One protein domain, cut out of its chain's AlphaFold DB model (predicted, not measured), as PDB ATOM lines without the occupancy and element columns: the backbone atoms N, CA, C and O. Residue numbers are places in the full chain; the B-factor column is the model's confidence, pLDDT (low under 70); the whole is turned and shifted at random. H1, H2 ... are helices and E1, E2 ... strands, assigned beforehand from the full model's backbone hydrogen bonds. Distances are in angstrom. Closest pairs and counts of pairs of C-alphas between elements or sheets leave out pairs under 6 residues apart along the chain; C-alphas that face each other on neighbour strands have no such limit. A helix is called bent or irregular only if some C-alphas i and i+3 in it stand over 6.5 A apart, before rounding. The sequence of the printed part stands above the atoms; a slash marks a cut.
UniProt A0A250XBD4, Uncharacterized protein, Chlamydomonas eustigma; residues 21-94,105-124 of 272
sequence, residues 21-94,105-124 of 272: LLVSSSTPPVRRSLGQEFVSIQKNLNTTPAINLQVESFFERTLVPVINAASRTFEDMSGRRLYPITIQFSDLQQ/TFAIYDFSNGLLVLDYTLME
ATOM      1  N   LEU A  21     -18.174   7.198 -30.825       79.69
ATOM      2  CA  LEU A  21     -16.868   6.843 -31.355       79.69
ATOM      3  C   LEU A  21     -15.847   6.834 -30.216       79.69
ATOM      4  O   LEU A  21     -15.554   7.866 -29.615       79.69
ATOM      5  N   LEU A  22     -15.288   5.661 -29.940       82.12
ATOM      6  CA  LEU A  22     -14.223   5.490 -28.960       82.12
ATOM      7  C   LEU A  22     -12.870   5.679 -29.647       82.12
ATOM      8  O   LEU A  22     -12.491   4.893 -30.516       82.12
ATOM      9  N   VAL A  23     -12.142   6.721 -29.252       84.94
ATOM     10  CA  VAL A  23     -10.798   7.022 -29.750       84.94
ATOM     11  C   VAL A  23      -9.795   6.735 -28.638       84.94
ATOM     12  O   VAL A  23     -10.015   7.048 -27.470       84.94
ATOM     13  N   SER A  24      -8.691   6.091 -29.001       83.88
ATOM     14  CA  SER A  24      -7.579   5.820 -28.095       83.88
ATOM     15  C   SER A  24      -6.307   6.360 -28.727       83.88
ATOM     16  O   SER A  24      -6.028   6.084 -29.896       83.88
ATOM     17  N   SER A  25      -5.551   7.147 -27.969       83.12
ATOM     18  CA  SER A  25      -4.224   7.605 -28.371       83.12
ATOM     19  C   SER A  25      -3.141   6.696 -27.773       83.12
ATOM     20  O   SER A  25      -3.392   5.889 -26.879       83.12
ATOM     21  N   SER A  26      -1.902   6.839 -28.243       84.94
ATOM     22  CA  SER A  26      -0.763   6.079 -27.717       84.94
ATOM     23  C   SER A  26      -0.351   6.480 -26.296       84.94
ATOM     24  O   SER A  26       0.399   5.740 -25.657       84.94
ATOM     25  N   THR A  27      -0.811   7.626 -25.782       87.25
ATOM     26  CA  THR A  27      -0.494   8.059 -24.419       87.25
ATOM     27  C   THR A  27      -1.485   7.468 -23.413       87.25
ATOM     28  O   THR A  27      -2.699   7.562 -23.626       87.25
ATOM     29  N   PRO A  28      -1.005   6.861 -22.311       85.56
ATOM     30  CA  PRO A  28      -1.882   6.333 -21.275       85.56
ATOM     31  C   PRO A  28      -2.610   7.478 -20.551       85.56
ATOM     32  O   PRO A  28      -2.024   8.550 -20.372       85.56
ATOM     33  N   PRO A  29      -3.856   7.258 -20.096       85.94
ATOM     34  CA  PRO A  29      -4.599   8.273 -19.365       85.94
ATOM     35  C   PRO A  29      -3.899   8.631 -18.054       85.94
ATOM     36  O   PRO A  29      -3.373   7.769 -17.344       85.94
ATOM     37  N   VAL A  30      -3.907   9.919 -17.720       91.31
ATOM     38  CA  VAL A  30      -3.262  10.452 -16.516       91.31
ATOM     39  C   VAL A  30      -4.317  10.685 -15.443       91.31
ATOM     40  O   VAL A  30      -5.337  11.331 -15.680       91.31
ATOM     41  N   ARG A  31      -4.091  10.144 -14.243       92.12
ATOM     42  CA  ARG A  31      -4.983  10.369 -13.096       92.12
ATOM     43  C   ARG A  31      -4.977  11.842 -12.701       92.12
ATOM     44  O   ARG A  31      -3.952  12.513 -12.819       92.12
ATOM     45  N   ARG A  32      -6.101  12.328 -12.179       94.50
ATOM     46  CA  ARG A  32      -6.220  13.730 -11.780       94.50
ATOM     47  C   ARG A  32      -5.272  14.072 -10.630       94.50
ATOM     48  O   ARG A  32      -4.974  13.237  -9.770       94.50
ATOM     49  N   SER A  33      -4.859  15.331 -10.584       95.06
ATOM     50  CA  SER A  33      -4.102  15.893  -9.464       95.06
ATOM     51  C   SER A  33      -5.014  16.283  -8.288       95.06
ATOM     52  O   SER A  33      -6.236  16.402  -8.424       95.06
ATOM     53  N   LEU A  34      -4.427  16.471  -7.100       93.06
ATOM     54  CA  LEU A  34      -5.164  16.941  -5.925       93.06
ATOM     55  C   LEU A  34      -5.754  18.332  -6.212       93.06
ATOM     56  O   LEU A  34      -5.024  19.260  -6.538       93.06
ATOM     57  N   GLY A  35      -7.071  18.472  -6.061       91.12
ATOM     58  CA  GLY A  35      -7.779  19.735  -6.296       91.12
ATOM     59  C   GLY A  35      -8.271  19.944  -7.731       91.12
ATOM     60  O   GLY A  35      -9.081  20.837  -7.949       91.12
ATOM     61  N   GLN A  36      -7.871  19.098  -8.684       94.56
ATOM     62  CA  GLN A  36      -8.420  19.118 -10.041       94.56
ATOM     63  C   GLN A  36      -9.854  18.571 -10.061       94.56
ATOM     64  O   GLN A  36     -10.154  17.585  -9.380       94.56
ATOM     65  N   GLU A  37     -10.729  19.190 -10.851       93.62
ATOM     66  CA  GLU A  37     -12.095  18.708 -11.074       93.62
ATOM     67  C   GLU A  37     -12.112  17.390 -11.861       93.62
ATOM     68  O   GLU A  37     -11.208  17.100 -12.645       93.62
ATOM     69  N   PHE A  38     -13.134  16.565 -11.624       91.62
ATOM     70  CA  PHE A  38     -13.318  15.299 -12.334       91.62
ATOM     71  C   PHE A  38     -13.972  15.513 -13.680       91.62
ATOM     72  O   PHE A  38     -13.607  14.846 -14.629       91.62
ATOM     73  N   VAL A  39     -14.936  16.420 -13.751       91.69
ATOM     74  CA  VAL A  39     -15.555  16.853 -14.990       91.69
ATOM     75  C   VAL A  39     -15.321  18.345 -15.115       91.69
ATOM     76  O   VAL A  39     -15.652  19.096 -14.198       91.69
ATOM     77  N   SER A  40     -14.755  18.755 -16.242       93.62
ATOM     78  CA  SER A  40     -14.590  20.158 -16.619       93.62
ATOM     79  C   SER A  40     -15.175  20.386 -18.007       93.62
ATOM     80  O   SER A  40     -15.240  19.457 -18.810       93.62
ATOM     81  N   ILE A  41     -15.634  21.603 -18.292       90.81
ATOM     82  CA  ILE A  41     -16.174  21.963 -19.607       90.81
ATOM     83  C   ILE A  41     -15.177  22.869 -20.308       90.81
ATOM     84  O   ILE A  41     -14.807  23.925 -19.795       90.81
ATOM     85  N   GLN A  42     -14.746  22.460 -21.497       90.75
ATOM     86  CA  GLN A  42     -13.875  23.259 -22.338       90.75
ATOM     87  C   GLN A  42     -14.719  24.065 -23.323       90.75
ATOM     88  O   GLN A  42     -15.225  23.544 -24.319       90.75
ATOM     89  N   LYS A  43     -14.849  25.364 -23.049       83.50
ATOM     90  CA  LYS A  43     -15.547  26.301 -23.933       83.50
ATOM     91  C   LYS A  43     -14.676  26.626 -25.137       83.50
ATOM     92  O   LYS A  43     -13.589  27.186 -24.984       83.50
ATOM     93  N   ASN A  44     -15.164  26.329 -26.338       78.62
ATOM     94  CA  ASN A  44     -14.576  26.877 -27.554       78.62
ATOM     95  C   ASN A  44     -15.262  28.210 -27.880       78.62
ATOM     96  O   ASN A  44     -16.345  28.238 -28.462       78.62
ATOM     97  N   LEU A  45     -14.627  29.313 -27.473       70.50
ATOM     98  CA  LEU A  45     -15.153  30.679 -27.613       70.50
ATOM     99  C   LEU A  45     -15.323  31.128 -29.075       70.50
ATOM    100  O   LEU A  45     -16.003  32.116 -29.333       70.50
ATOM    101  N   ASN A  46     -14.717  30.420 -30.032       74.81
ATOM    102  CA  ASN A  46     -14.681  30.852 -31.428       74.81
ATOM    103  C   ASN A  46     -15.846  30.316 -32.276       74.81
ATOM    104  O   ASN A  46     -15.972  30.718 -33.430       74.81
ATOM    105  N   THR A  47     -16.681  29.414 -31.750       64.50
ATOM    106  CA  THR A  47     -17.665  28.665 -32.558       64.50
ATOM    107  C   THR A  47     -19.057  28.549 -31.939       64.50
ATOM    108  O   THR A  47     -19.878  27.802 -32.456       64.50
ATOM    109  N   THR A  48     -19.371  29.263 -30.856       55.94
ATOM    110  CA  THR A  48     -20.628  29.052 -30.118       55.94
ATOM    111  C   THR A  48     -21.781  29.925 -30.654       55.94
ATOM    112  O   THR A  48     -21.786  31.135 -30.417       55.94
ATOM    113  N   PRO A  49     -22.794  29.371 -31.352       61.59
ATOM    114  CA  PRO A  49     -24.031  30.102 -31.626       61.59
ATOM    115  C   PRO A  49     -24.816  30.358 -30.327       61.59
ATOM    116  O   PRO A  49     -24.798  29.549 -29.403       61.59
ATOM    117  N   ALA A  50     -25.545  31.478 -30.264       59.12
ATOM    118  CA  ALA A  50     -26.230  31.969 -29.058       59.12
ATOM    119  C   ALA A  50     -27.256  30.993 -28.431       59.12
ATOM    120  O   ALA A  50     -27.556  31.107 -27.244       59.12
ATOM    121  N   ILE A  51     -27.763  30.021 -29.198       56.47
ATOM    122  CA  ILE A  51     -28.715  28.991 -28.738       56.47
ATOM    123  C   ILE A  51     -28.053  28.020 -27.731       56.47
ATOM    124  O   ILE A  51     -28.729  27.442 -26.883       56.47
ATOM    125  N   ASN A  52     -26.718  27.922 -27.715       65.62
ATOM    126  CA  ASN A  52     -25.982  26.992 -26.852       65.62
ATOM    127  C   ASN A  52     -25.776  27.443 -25.400       65.62
ATOM    128  O   ASN A  52     -25.383  26.630 -24.564       65.62
ATOM    129  N   LEU A  53     -26.085  28.698 -25.060       75.44
ATOM    130  CA  LEU A  53     -25.858  29.218 -23.706       75.44
ATOM    131  C   LEU A  53     -26.710  28.510 -22.644       75.44
ATOM    132  O   LEU A  53     -26.263  28.337 -21.510       75.44
ATOM    133  N   GLN A  54     -27.928  28.083 -22.989       78.12
ATOM    134  CA  GLN A  54     -28.823  27.432 -22.032       78.12
ATOM    135  C   GLN A  54     -28.341  26.019 -21.683       78.12
ATOM    136  O   GLN A  54     -28.218  25.697 -20.500       78.12
ATOM    137  N   VAL A  55     -28.010  25.214 -22.696       74.62
ATOM    138  CA  VAL A  55     -27.458  23.858 -22.534       74.62
ATOM    139  C   VAL A  55     -26.165  23.902 -21.730       74.62
ATOM    140  O   VAL A  55     -26.014  23.185 -20.741       74.62
ATOM    141  N   GLU A  56     -25.258  24.795 -22.113       79.25
ATOM    142  CA  GLU A  56     -23.980  24.971 -21.435       79.25
ATOM    143  C   GLU A  56     -24.184  25.380 -19.972       79.25
ATOM    144  O   GLU A  56     -23.620  24.765 -19.068       79.25
ATOM    145  N   SER A  57     -25.077  26.343 -19.712       83.19
ATOM    146  CA  SER A  57     -25.387  26.772 -18.346       83.19
ATOM    147  C   SER A  57     -26.001  25.659 -17.496       83.19
ATOM    148  O   SER A  57     -25.715  25.582 -16.302       83.19
ATOM    149  N   PHE A  58     -26.813  24.775 -18.085       81.12
ATOM    150  CA  PHE A  58     -27.362  23.621 -17.381       81.12
ATOM    151  C   PHE A  58     -26.258  22.640 -16.991       81.12
ATOM    152  O   PHE A  58     -26.202  22.196 -15.841       81.12
ATOM    153  N   PHE A  59     -25.358  22.327 -17.921       81.00
ATOM    154  CA  PHE A  59     -24.225  21.454 -17.652       81.00
ATOM    155  C   PHE A  59     -23.328  22.038 -16.557       81.00
ATOM    156  O   PHE A  59     -23.052  21.359 -15.570       81.00
ATOM    157  N   GLU A  60     -22.945  23.308 -16.679       86.44
ATOM    158  CA  GLU A  60     -22.064  23.977 -15.720       86.44
ATOM    159  C   GLU A  60     -22.680  24.130 -14.333       86.44
ATOM    160  O   GLU A  60     -21.999  23.935 -13.328       86.44
ATOM    161  N   ARG A  61     -23.961  24.504 -14.249       84.56
ATOM    162  CA  ARG A  61     -24.595  24.827 -12.963       84.56
ATOM    163  C   ARG A  61     -25.215  23.623 -12.275       84.56
ATOM    164  O   ARG A  61     -25.352  23.649 -11.054       84.56
ATOM    165  N   THR A  62     -25.599  22.600 -13.033       79.06
ATOM    166  CA  THR A  62     -26.361  21.465 -12.504       79.06
ATOM    167  C   THR A  62     -25.571  20.172 -12.611       79.06
ATOM    168  O   THR A  62     -25.301  19.539 -11.594       79.06
ATOM    169  N   LEU A  63     -25.177  19.774 -13.821       77.69
ATOM    170  CA  LEU A  63     -24.631  18.435 -14.048       77.69
ATOM    171  C   LEU A  63     -23.200  18.288 -13.507       77.69
ATOM    172  O   LEU A  63     -22.904  17.348 -12.771       77.69
ATOM    173  N   VAL A  64     -22.315  19.229 -13.841       85.56
ATOM    174  CA  VAL A  64     -20.893  19.183 -13.473       85.56
ATOM    175  C   VAL A  64     -20.683  19.182 -11.957       85.56
ATOM    176  O   VAL A  64     -19.950  18.311 -11.485       85.56
ATOM    177  N   PRO A  65     -21.331  20.050 -11.153       84.75
ATOM    178  CA  PRO A  65     -21.184  20.017  -9.699       84.75
ATOM    179  C   PRO A  65     -21.639  18.687  -9.094       84.75
ATOM    180  O   PRO A  65     -20.982  18.169  -8.192       84.75
ATOM    181  N   VAL A  66     -22.727  18.113  -9.618       75.19
ATOM    182  CA  VAL A  66     -23.269  16.828  -9.163       75.19
ATOM    183  C   VAL A  66     -22.301  15.689  -9.464       75.19
ATOM    184  O   VAL A  66     -21.966  14.922  -8.561       75.19
ATOM    185  N   ILE A  67     -21.806  15.598 -10.702       79.31
ATOM    186  CA  ILE A  67     -20.849  14.552 -11.076       79.31
ATOM    187  C   ILE A  67     -19.557  14.723 -10.276       79.31
ATOM    188  O   ILE A  67     -19.081  13.761  -9.685       79.31
ATOM    189  N   ASN A  68     -19.031  15.947 -10.163       87.00
ATOM    190  CA  ASN A  68     -17.832  16.224  -9.374       87.00
ATOM    191  C   ASN A  68     -17.998  15.827  -7.900       87.00
ATOM    192  O   ASN A  68     -17.071  15.260  -7.323       87.00
ATOM    193  N   ALA A  69     -19.152  16.094  -7.283       80.81
ATOM    194  CA  ALA A  69     -19.430  15.677  -5.912       80.81
ATOM    195  C   ALA A  69     -19.486  14.146  -5.782       80.81
ATOM    196  O   ALA A  69     -18.817  13.582  -4.918       80.81
ATOM    197  N   ALA A  70     -20.211  13.464  -6.675       73.88
ATOM    198  CA  ALA A  70     -20.306  12.005  -6.681       73.88
ATOM    199  C   ALA A  70     -18.938  11.338  -6.899       73.88
ATOM    200  O   ALA A  70     -18.576  10.391  -6.200       73.88
ATOM    201  N   SER A  71     -18.140  11.864  -7.829       82.94
ATOM    202  CA  SER A  71     -16.802  11.357  -8.119       82.94
ATOM    203  C   SER A  71     -15.819  11.584  -6.967       82.94
ATOM    204  O   SER A  71     -14.970  10.724  -6.742       82.94
ATOM    205  N   ARG A  72     -15.942  12.678  -6.192       86.00
ATOM    206  CA  ARG A  72     -15.161  12.871  -4.948       86.00
ATOM    207  C   ARG A  72     -15.435  11.758  -3.956       86.00
ATOM    208  O   ARG A  72     -14.497  11.101  -3.522       86.00
ATOM    209  N   THR A  73     -16.709  11.505  -3.678       73.25
ATOM    210  CA  THR A  73     -17.128  10.440  -2.766       73.25
ATOM    211  C   THR A  73     -16.586   9.084  -3.220       73.25
ATOM    212  O   THR A  73     -16.012   8.347  -2.424       73.25
ATOM    213  N   PHE A  74     -16.676   8.779  -4.518       73.81
ATOM    214  CA  PHE A  74     -16.140   7.533  -5.070       73.81
ATOM    215  C   PHE A  74     -14.610   7.428  -4.958       73.81
ATOM    216  O   PHE A  74     -14.066   6.360  -4.678       73.81
ATOM    217  N   GLU A  75     -13.890   8.523  -5.175       83.25
ATOM    218  CA  GLU A  75     -12.439   8.556  -5.018       83.25
ATOM    219  C   GLU A  75     -12.005   8.352  -3.560       83.25
ATOM    220  O   GLU A  75     -11.069   7.590  -3.310       83.25
ATOM    221  N   ASP A  76     -12.707   8.982  -2.616       81.38
ATOM    222  CA  ASP A  76     -12.459   8.834  -1.180       81.38
ATOM    223  C   ASP A  76     -12.702   7.386  -0.725       81.38
ATOM    224  O   ASP A  76     -11.916   6.836   0.044       81.38
ATOM    225  N   MET A  77     -13.750   6.743  -1.252       65.69
ATOM    226  CA  MET A  77     -14.098   5.351  -0.945       65.69
ATOM    227  C   MET A  77     -13.131   4.347  -1.582       65.69
ATOM    228  O   MET A  77     -12.707   3.390  -0.944       65.69
ATOM    229  N   SER A  78     -12.757   4.554  -2.845       76.81
ATOM    230  CA  SER A  78     -11.873   3.629  -3.566       76.81
ATOM    231  C   SER A  78     -10.393   3.775  -3.195       76.81
ATOM    232  O   SER A  78      -9.576   2.942  -3.596       76.81
ATOM    233  N   GLY A  79     -10.014   4.855  -2.501       85.50
ATOM    234  CA  GLY A  79      -8.620   5.193  -2.194       85.50
ATOM    235  C   GLY A  79      -7.764   5.453  -3.441       85.50
ATOM    236  O   GLY A  79      -6.533   5.475  -3.368       85.50
ATOM    237  N   ARG A  80      -8.390   5.614  -4.614       84.88
ATOM    238  CA  ARG A  80      -7.721   5.693  -5.916       84.88
ATOM    239  C   ARG A  80      -8.197   6.917  -6.680       84.88
ATOM    240  O   ARG A  80      -9.369   7.022  -7.012       84.88
ATOM    241  N   ARG A  81      -7.252   7.784  -7.063       91.44
ATOM    242  CA  ARG A  81      -7.534   8.965  -7.899       91.44
ATOM    243  C   ARG A  81      -8.185   8.567  -9.222       91.44
ATOM    244  O   ARG A  81      -7.640   7.700  -9.912       91.44
ATOM    245  N   LEU A  82      -9.298   9.200  -9.581       88.62
ATOM    246  CA  LEU A  82      -9.962   8.962 -10.866       88.62
ATOM    247  C   LEU A  82      -9.294   9.743 -12.001       88.62
ATOM    248  O   LEU A  82      -8.453  10.620 -11.782       88.62
ATOM    249  N   TYR A  83      -9.663   9.393 -13.228       91.69
ATOM    250  CA  TYR A  83      -9.247  10.114 -14.424       91.69
ATOM    251  C   TYR A  83     -10.168  11.321 -14.632       91.69
ATOM    252  O   TYR A  83     -11.384  11.172 -14.485       91.69
ATOM    253  N   PRO A  84      -9.616  12.510 -14.920       95.12
ATOM    254  CA  PRO A  84     -10.426  13.668 -15.243       95.12
ATOM    255  C   PRO A  84     -11.042  13.490 -16.634       95.12
ATOM    256  O   PRO A  84     -10.437  12.905 -17.528       95.12
ATOM    257  N   ILE A  85     -12.244  14.022 -16.802       92.62
ATOM    258  CA  ILE A  85     -12.999  14.079 -18.040       92.62
ATOM    259  C   ILE A  85     -13.195  15.554 -18.388       92.62
ATOM    260  O   ILE A  85     -13.642  16.364 -17.577       92.62
ATOM    261  N   THR A  86     -12.856  15.916 -19.611       93.19
ATOM    262  CA  THR A  86     -13.111  17.233 -20.180       93.19
ATOM    263  C   THR A  86     -14.211  17.079 -21.210       93.19
ATOM    264  O   THR A  86     -14.068  16.311 -22.155       93.19
ATOM    265  N   ILE A  87     -15.323  17.779 -21.028       89.94
ATOM    266  CA  ILE A  87     -16.415  17.812 -21.994       89.94
ATOM    267  C   ILE A  87     -16.178  19.006 -22.906       89.94
ATOM    268  O   ILE A  87     -16.100  20.145 -22.444       89.94
ATOM    269  N   GLN A  88     -16.062  18.751 -24.199       90.19
ATOM    270  CA  GLN A  88     -15.950  19.781 -25.215       90.19
ATOM    271  C   GLN A  88     -17.181  19.726 -26.102       90.19
ATOM    272  O   GLN A  88     -17.522  18.685 -26.656       90.19
ATOM    273  N   PHE A  89     -17.834  20.865 -26.275       86.25
ATOM    274  CA  PHE A  89     -18.899  20.978 -27.254       86.25
ATOM    275  C   PHE A  89     -18.307  21.498 -28.559       86.25
ATOM    276  O   PHE A  89     -17.638  22.538 -28.583       86.25
ATOM    277  N   SER A  90     -18.510  20.757 -29.641       83.81
ATOM    278  CA  SER A  90     -18.005  21.133 -30.956       83.81
ATOM    279  C   SER A  90     -19.106  21.000 -31.986       83.81
ATOM    280  O   SER A  90     -19.890  20.055 -31.957       83.81
ATOM    281  N   ASP A  91     -19.130  21.938 -32.929       76.50
ATOM    282  CA  ASP A  91     -19.867  21.732 -34.164       76.50
ATOM    283  C   ASP A  91     -19.044  20.764 -35.011       76.50
ATOM    284  O   ASP A  91     -18.006  21.116 -35.580       76.50
ATOM    285  N   LEU A  92     -19.432  19.496 -34.953       67.75
ATOM    286  CA  LEU A  92     -18.764  18.427 -35.677       67.75
ATOM    287  C   LEU A  92     -19.290  18.311 -37.114       67.75
ATOM    288  O   LEU A  92     -18.731  17.547 -37.905       67.75
ATOM    289  N   GLN A  93     -20.276  19.133 -37.497       65.12
ATOM    290  CA  GLN A  93     -20.704  19.302 -38.881       65.12
ATOM    291  C   GLN A  93     -19.718  20.188 -39.645       65.12
ATOM    292  O   GLN A  93     -20.074  21.212 -40.229       65.12
ATOM    293  N   GLN A  94     -18.446  19.791 -39.698       57.69
ATOM    294  CA  GLN A  94     -17.580  20.368 -40.717       57.69
ATOM    295  C   GLN A  94     -18.109  19.951 -42.096       57.69
ATOM    296  O   GLN A  94     -18.397  18.770 -42.315       57.69
ATOM    297  N   THR A 105     -25.492  12.605 -35.928       74.19
ATOM    298  CA  THR A 105     -25.229  13.122 -34.595       74.19
ATOM    299  C   THR A 105     -24.320  12.131 -33.872       74.19
ATOM    300  O   THR A 105     -24.709  10.978 -33.703       74.19
ATOM    301  N   PHE A 106     -23.118  12.534 -33.460       80.31
ATOM    302  CA  PHE A 106     -22.168  11.628 -32.805       80.31
ATOM    303  C   PHE A 106     -21.534  12.241 -31.559       80.31
ATOM    304  O   PHE A 106     -21.477  13.457 -31.382       80.31
ATOM    305  N   ALA A 107     -21.051  11.361 -30.689       84.81
ATOM    306  CA  ALA A 107     -20.191  11.715 -29.572       84.81
ATOM    307  C   ALA A 107     -18.838  11.032 -29.772       84.81
ATOM    308  O   ALA A 107     -18.786   9.861 -30.150       84.81
ATOM    309  N   ILE A 108     -17.742  11.743 -29.523       85.44
ATOM    310  CA  ILE A 108     -16.394  11.172 -29.559       85.44
ATOM    311  C   ILE A 108     -15.867  11.132 -28.137       85.44
ATOM    312  O   ILE A 108     -15.820  12.166 -27.479       85.44
ATOM    313  N   TYR A 109     -15.433   9.968 -27.671       89.12
ATOM    314  CA  TYR A 109     -14.735   9.861 -26.399       89.12
ATOM    315  C   TYR A 109     -13.294   9.408 -26.616       89.12
ATOM    316  O   TYR A 109     -13.039   8.272 -27.015       89.12
ATOM    317  N   ASP A 110     -12.359  10.319 -26.360       88.00
ATOM    318  CA  ASP A 110     -10.926  10.061 -26.319       88.00
ATOM    319  C   ASP A 110     -10.519   9.686 -24.891       88.00
ATOM    320  O   ASP A 110     -10.356  10.539 -24.014       88.00
ATOM    321  N   PHE A 111     -10.352   8.384 -24.658       85.75
ATOM    322  CA  PHE A 111     -10.017   7.844 -23.339       85.75
ATOM    323  C   PHE A 111      -8.646   8.284 -22.841       85.75
ATOM    324  O   PHE A 111      -8.437   8.355 -21.631       85.75
ATOM    325  N   SER A 112      -7.701   8.539 -23.743       87.50
ATOM    326  CA  SER A 112      -6.334   8.884 -23.359       87.50
ATOM    327  C   SER A 112      -6.259  10.279 -22.768       87.50
ATOM    328  O   SER A 112      -5.588  10.492 -21.761       87.50
ATOM    329  N   ASN A 113      -6.965  11.222 -23.389       89.88
ATOM    330  CA  ASN A 113      -7.015  12.607 -22.936       89.88
ATOM    331  C   ASN A 113      -8.176  12.866 -21.966       89.88
ATOM    332  O   ASN A 113      -8.288  13.964 -21.422       89.88
ATOM    333  N   GLY A 114      -9.049  11.873 -21.763       90.25
ATOM    334  CA  GLY A 114     -10.303  12.045 -21.037       90.25
ATOM    335  C   GLY A 114     -11.212  13.066 -21.720       90.25
ATOM    336  O   GLY A 114     -11.946  13.768 -21.041       90.25
ATOM    337  N   LEU A 115     -11.147  13.216 -23.042       92.31
ATOM    338  CA  LEU A 115     -11.890  14.244 -23.768       92.31
ATOM    339  C   LEU A 115     -13.173  13.644 -24.346       92.31
ATOM    340  O   LEU A 115     -13.124  12.753 -25.189       92.31
ATOM    341  N   LEU A 116     -14.324  14.144 -23.908       89.94
ATOM    342  CA  LEU A 116     -15.631  13.825 -24.469       89.94
ATOM    343  C   LEU A 116     -16.084  14.985 -25.355       89.94
ATOM    344  O   LEU A 116     -16.480  16.034 -24.852       89.94
ATOM    345  N   VAL A 117     -16.038  14.790 -26.668       89.12
ATOM    346  CA  VAL A 117     -16.549  15.748 -27.644       89.12
ATOM    347  C   VAL A 117     -18.009  15.426 -27.943       89.12
ATOM    348  O   VAL A 117     -18.324  14.338 -28.428       89.12
ATOM    349  N   LEU A 118     -18.899  16.369 -27.652       86.38
ATOM    350  CA  LEU A 118     -20.331  16.264 -27.914       86.38
ATOM    351  C   LEU A 118     -20.717  17.194 -29.065       86.38
ATOM    352  O   LEU A 118     -20.373  18.379 -29.050       86.38
ATOM    353  N   ASP A 119     -21.445  16.654 -30.043       85.12
ATOM    354  CA  ASP A 119     -22.070  17.451 -31.096       85.12
ATOM    355  C   ASP A 119     -23.215  18.294 -30.510       85.12
ATOM    356  O   ASP A 119     -24.046  17.796 -29.742       85.12
ATOM    357  N   TYR A 120     -23.280  19.574 -30.875       80.25
ATOM    358  CA  TYR A 120     -24.356  20.466 -30.440       80.25
ATOM    359  C   TYR A 120     -25.743  19.982 -30.863       80.25
ATOM    360  O   TYR A 120     -26.683  20.111 -30.085       80.25
ATOM    361  N   THR A 121     -25.878  19.370 -32.039       79.19
ATOM    362  CA  THR A 121     -27.158  18.825 -32.512       79.19
ATOM    363  C   THR A 121     -27.644  17.656 -31.663       79.19
ATOM    364  O   THR A 121     -28.850  17.499 -31.481       79.19
ATOM    365  N   LEU A 122     -26.726  16.884 -31.064       78.69
ATOM    366  CA  LEU A 122     -27.081  15.844 -30.092       78.69
ATOM    367  C   LEU A 122     -27.723  16.458 -28.864       78.69
ATOM    368  O   LEU A 122     -28.730  15.965 -28.366       78.69
ATOM    369  N   MET A 123     -27.112  17.530 -28.369       74.50
ATOM    370  CA  MET A 123     -27.602  18.208 -27.184       74.50
ATOM    371  C   MET A 123     -28.923  18.893 -27.477       74.50
ATOM    372  O   MET A 123     -29.880  18.680 -26.746       74.50
ATOM    373  N   GLU A 124     -29.012  19.654 -28.563       75.50
ATOM    374  CA  GLU A 124     -30.252  20.310 -28.956       75.50
ATOM    375  C   GLU A 124     -31.393  19.301 -29.085       75.50
ATOM    376  O   GLU A 124     -32.457  19.546 -28.536       75.50
TER     377      GLU A 124
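Overview. This is residues 21 to 94 and 105 to 124 of the 272 residues of an uncharacterized protein of Chlamydomonas eustigma (UniProt A0A250XBD4). A twisted five-stranded sheet has one long, bent helix, H1, along its E2 edge, with the far part of H1b reaching past the sheet and the short helix H2 near the other arm, H1a. The long unnamed stretch of residues 24 to 38 leads from the E1 edge to the E2 edge. The printed part has 94 residues, with two named helices and five named strands in the order E1, E2, H1, E3, E4, E5, H2. The sheet is mixed, its order E1, E4, E5, E3, E2, and the class is mixed, helices and strands. The whole is compact, with a radius of gyration of the C-alphas of 14.2 A and spans of 41 by 33 by 20 A.

Arrangement. Edge strand E1, residues 21 to 23, is parallel to E4, residues 107 to 110, at 15 degrees; N 21 and O 107 are 2.8 A apart, within hydrogen-bond range. E4 forms an antiparallel hairpin with E5, residues 115 to 119, with N 110 and O 115 at 2.8 A. E5 is parallel to E3, residues 85 to 90, with N 116 and O 86 at 2.8 A. E3 is parallel to edge strand E2, residues 39 to 42, at 31 degrees, with N 42 and O 87 at 2.8 A. From edge to edge the strands' lines turn by 86 degrees. H1, residues 52 to 78, was assigned as one helix by its hydrogen bonds but is bent, with C-alphas 61 and 64 6.8 A apart. Its arms H1a, residues 52 to 61, and H1b, residues 64 to 78, stand at 36 degrees, only just a steep tilt. E2, H1 and E3 make a strand-helix-strand unit, two parallel neighbour strands with a helix between them in the chain, and its crossover is left-handed. H1a and H1b are on the sheet but only graze it; the closest C-alphas of E2 and H1b, those of Val 39 and Val 64, are 6.0 A apart. H2, residues 120 to 124, also only grazes the sheet. H1a and H2 only just touch, with 3 pairs of C-alphas within 8 A, the closest being Val 55 and Met 123 at 7.3 A. H1b and H2 are apart. In H1a, H1b and H2 every O i to N i+4 pair is within hydrogen-bond range.

Along the chain. E1 begins at C-alpha 21 (-16.868, 6.843, -31.355) and is 6.3 A long; E2 is 9.9 A. H1a is 14.1 A and H1b 20.5 A, ending at C-alpha 78 (-11.873, 3.629, -3.566). E3 is 15.5 A, E4 10.0 A and E5 12.9 A. H2, 6.1 A, ends at C-alpha 124 (-30.252, 20.310, -28.956).

Size, cuts and confidence. The two C-alphas farthest apart, those of Met 77 and Gln 94, are 42.7 A apart. Residues 95 to 104 are not printed, and C-alphas 94 and 105 are 12.2 A apart across the cut. The link from E1 to E2 is long, with 15 residues. The pLDDT is under 70 at residues 47 to 52, 77 and 92 to 94.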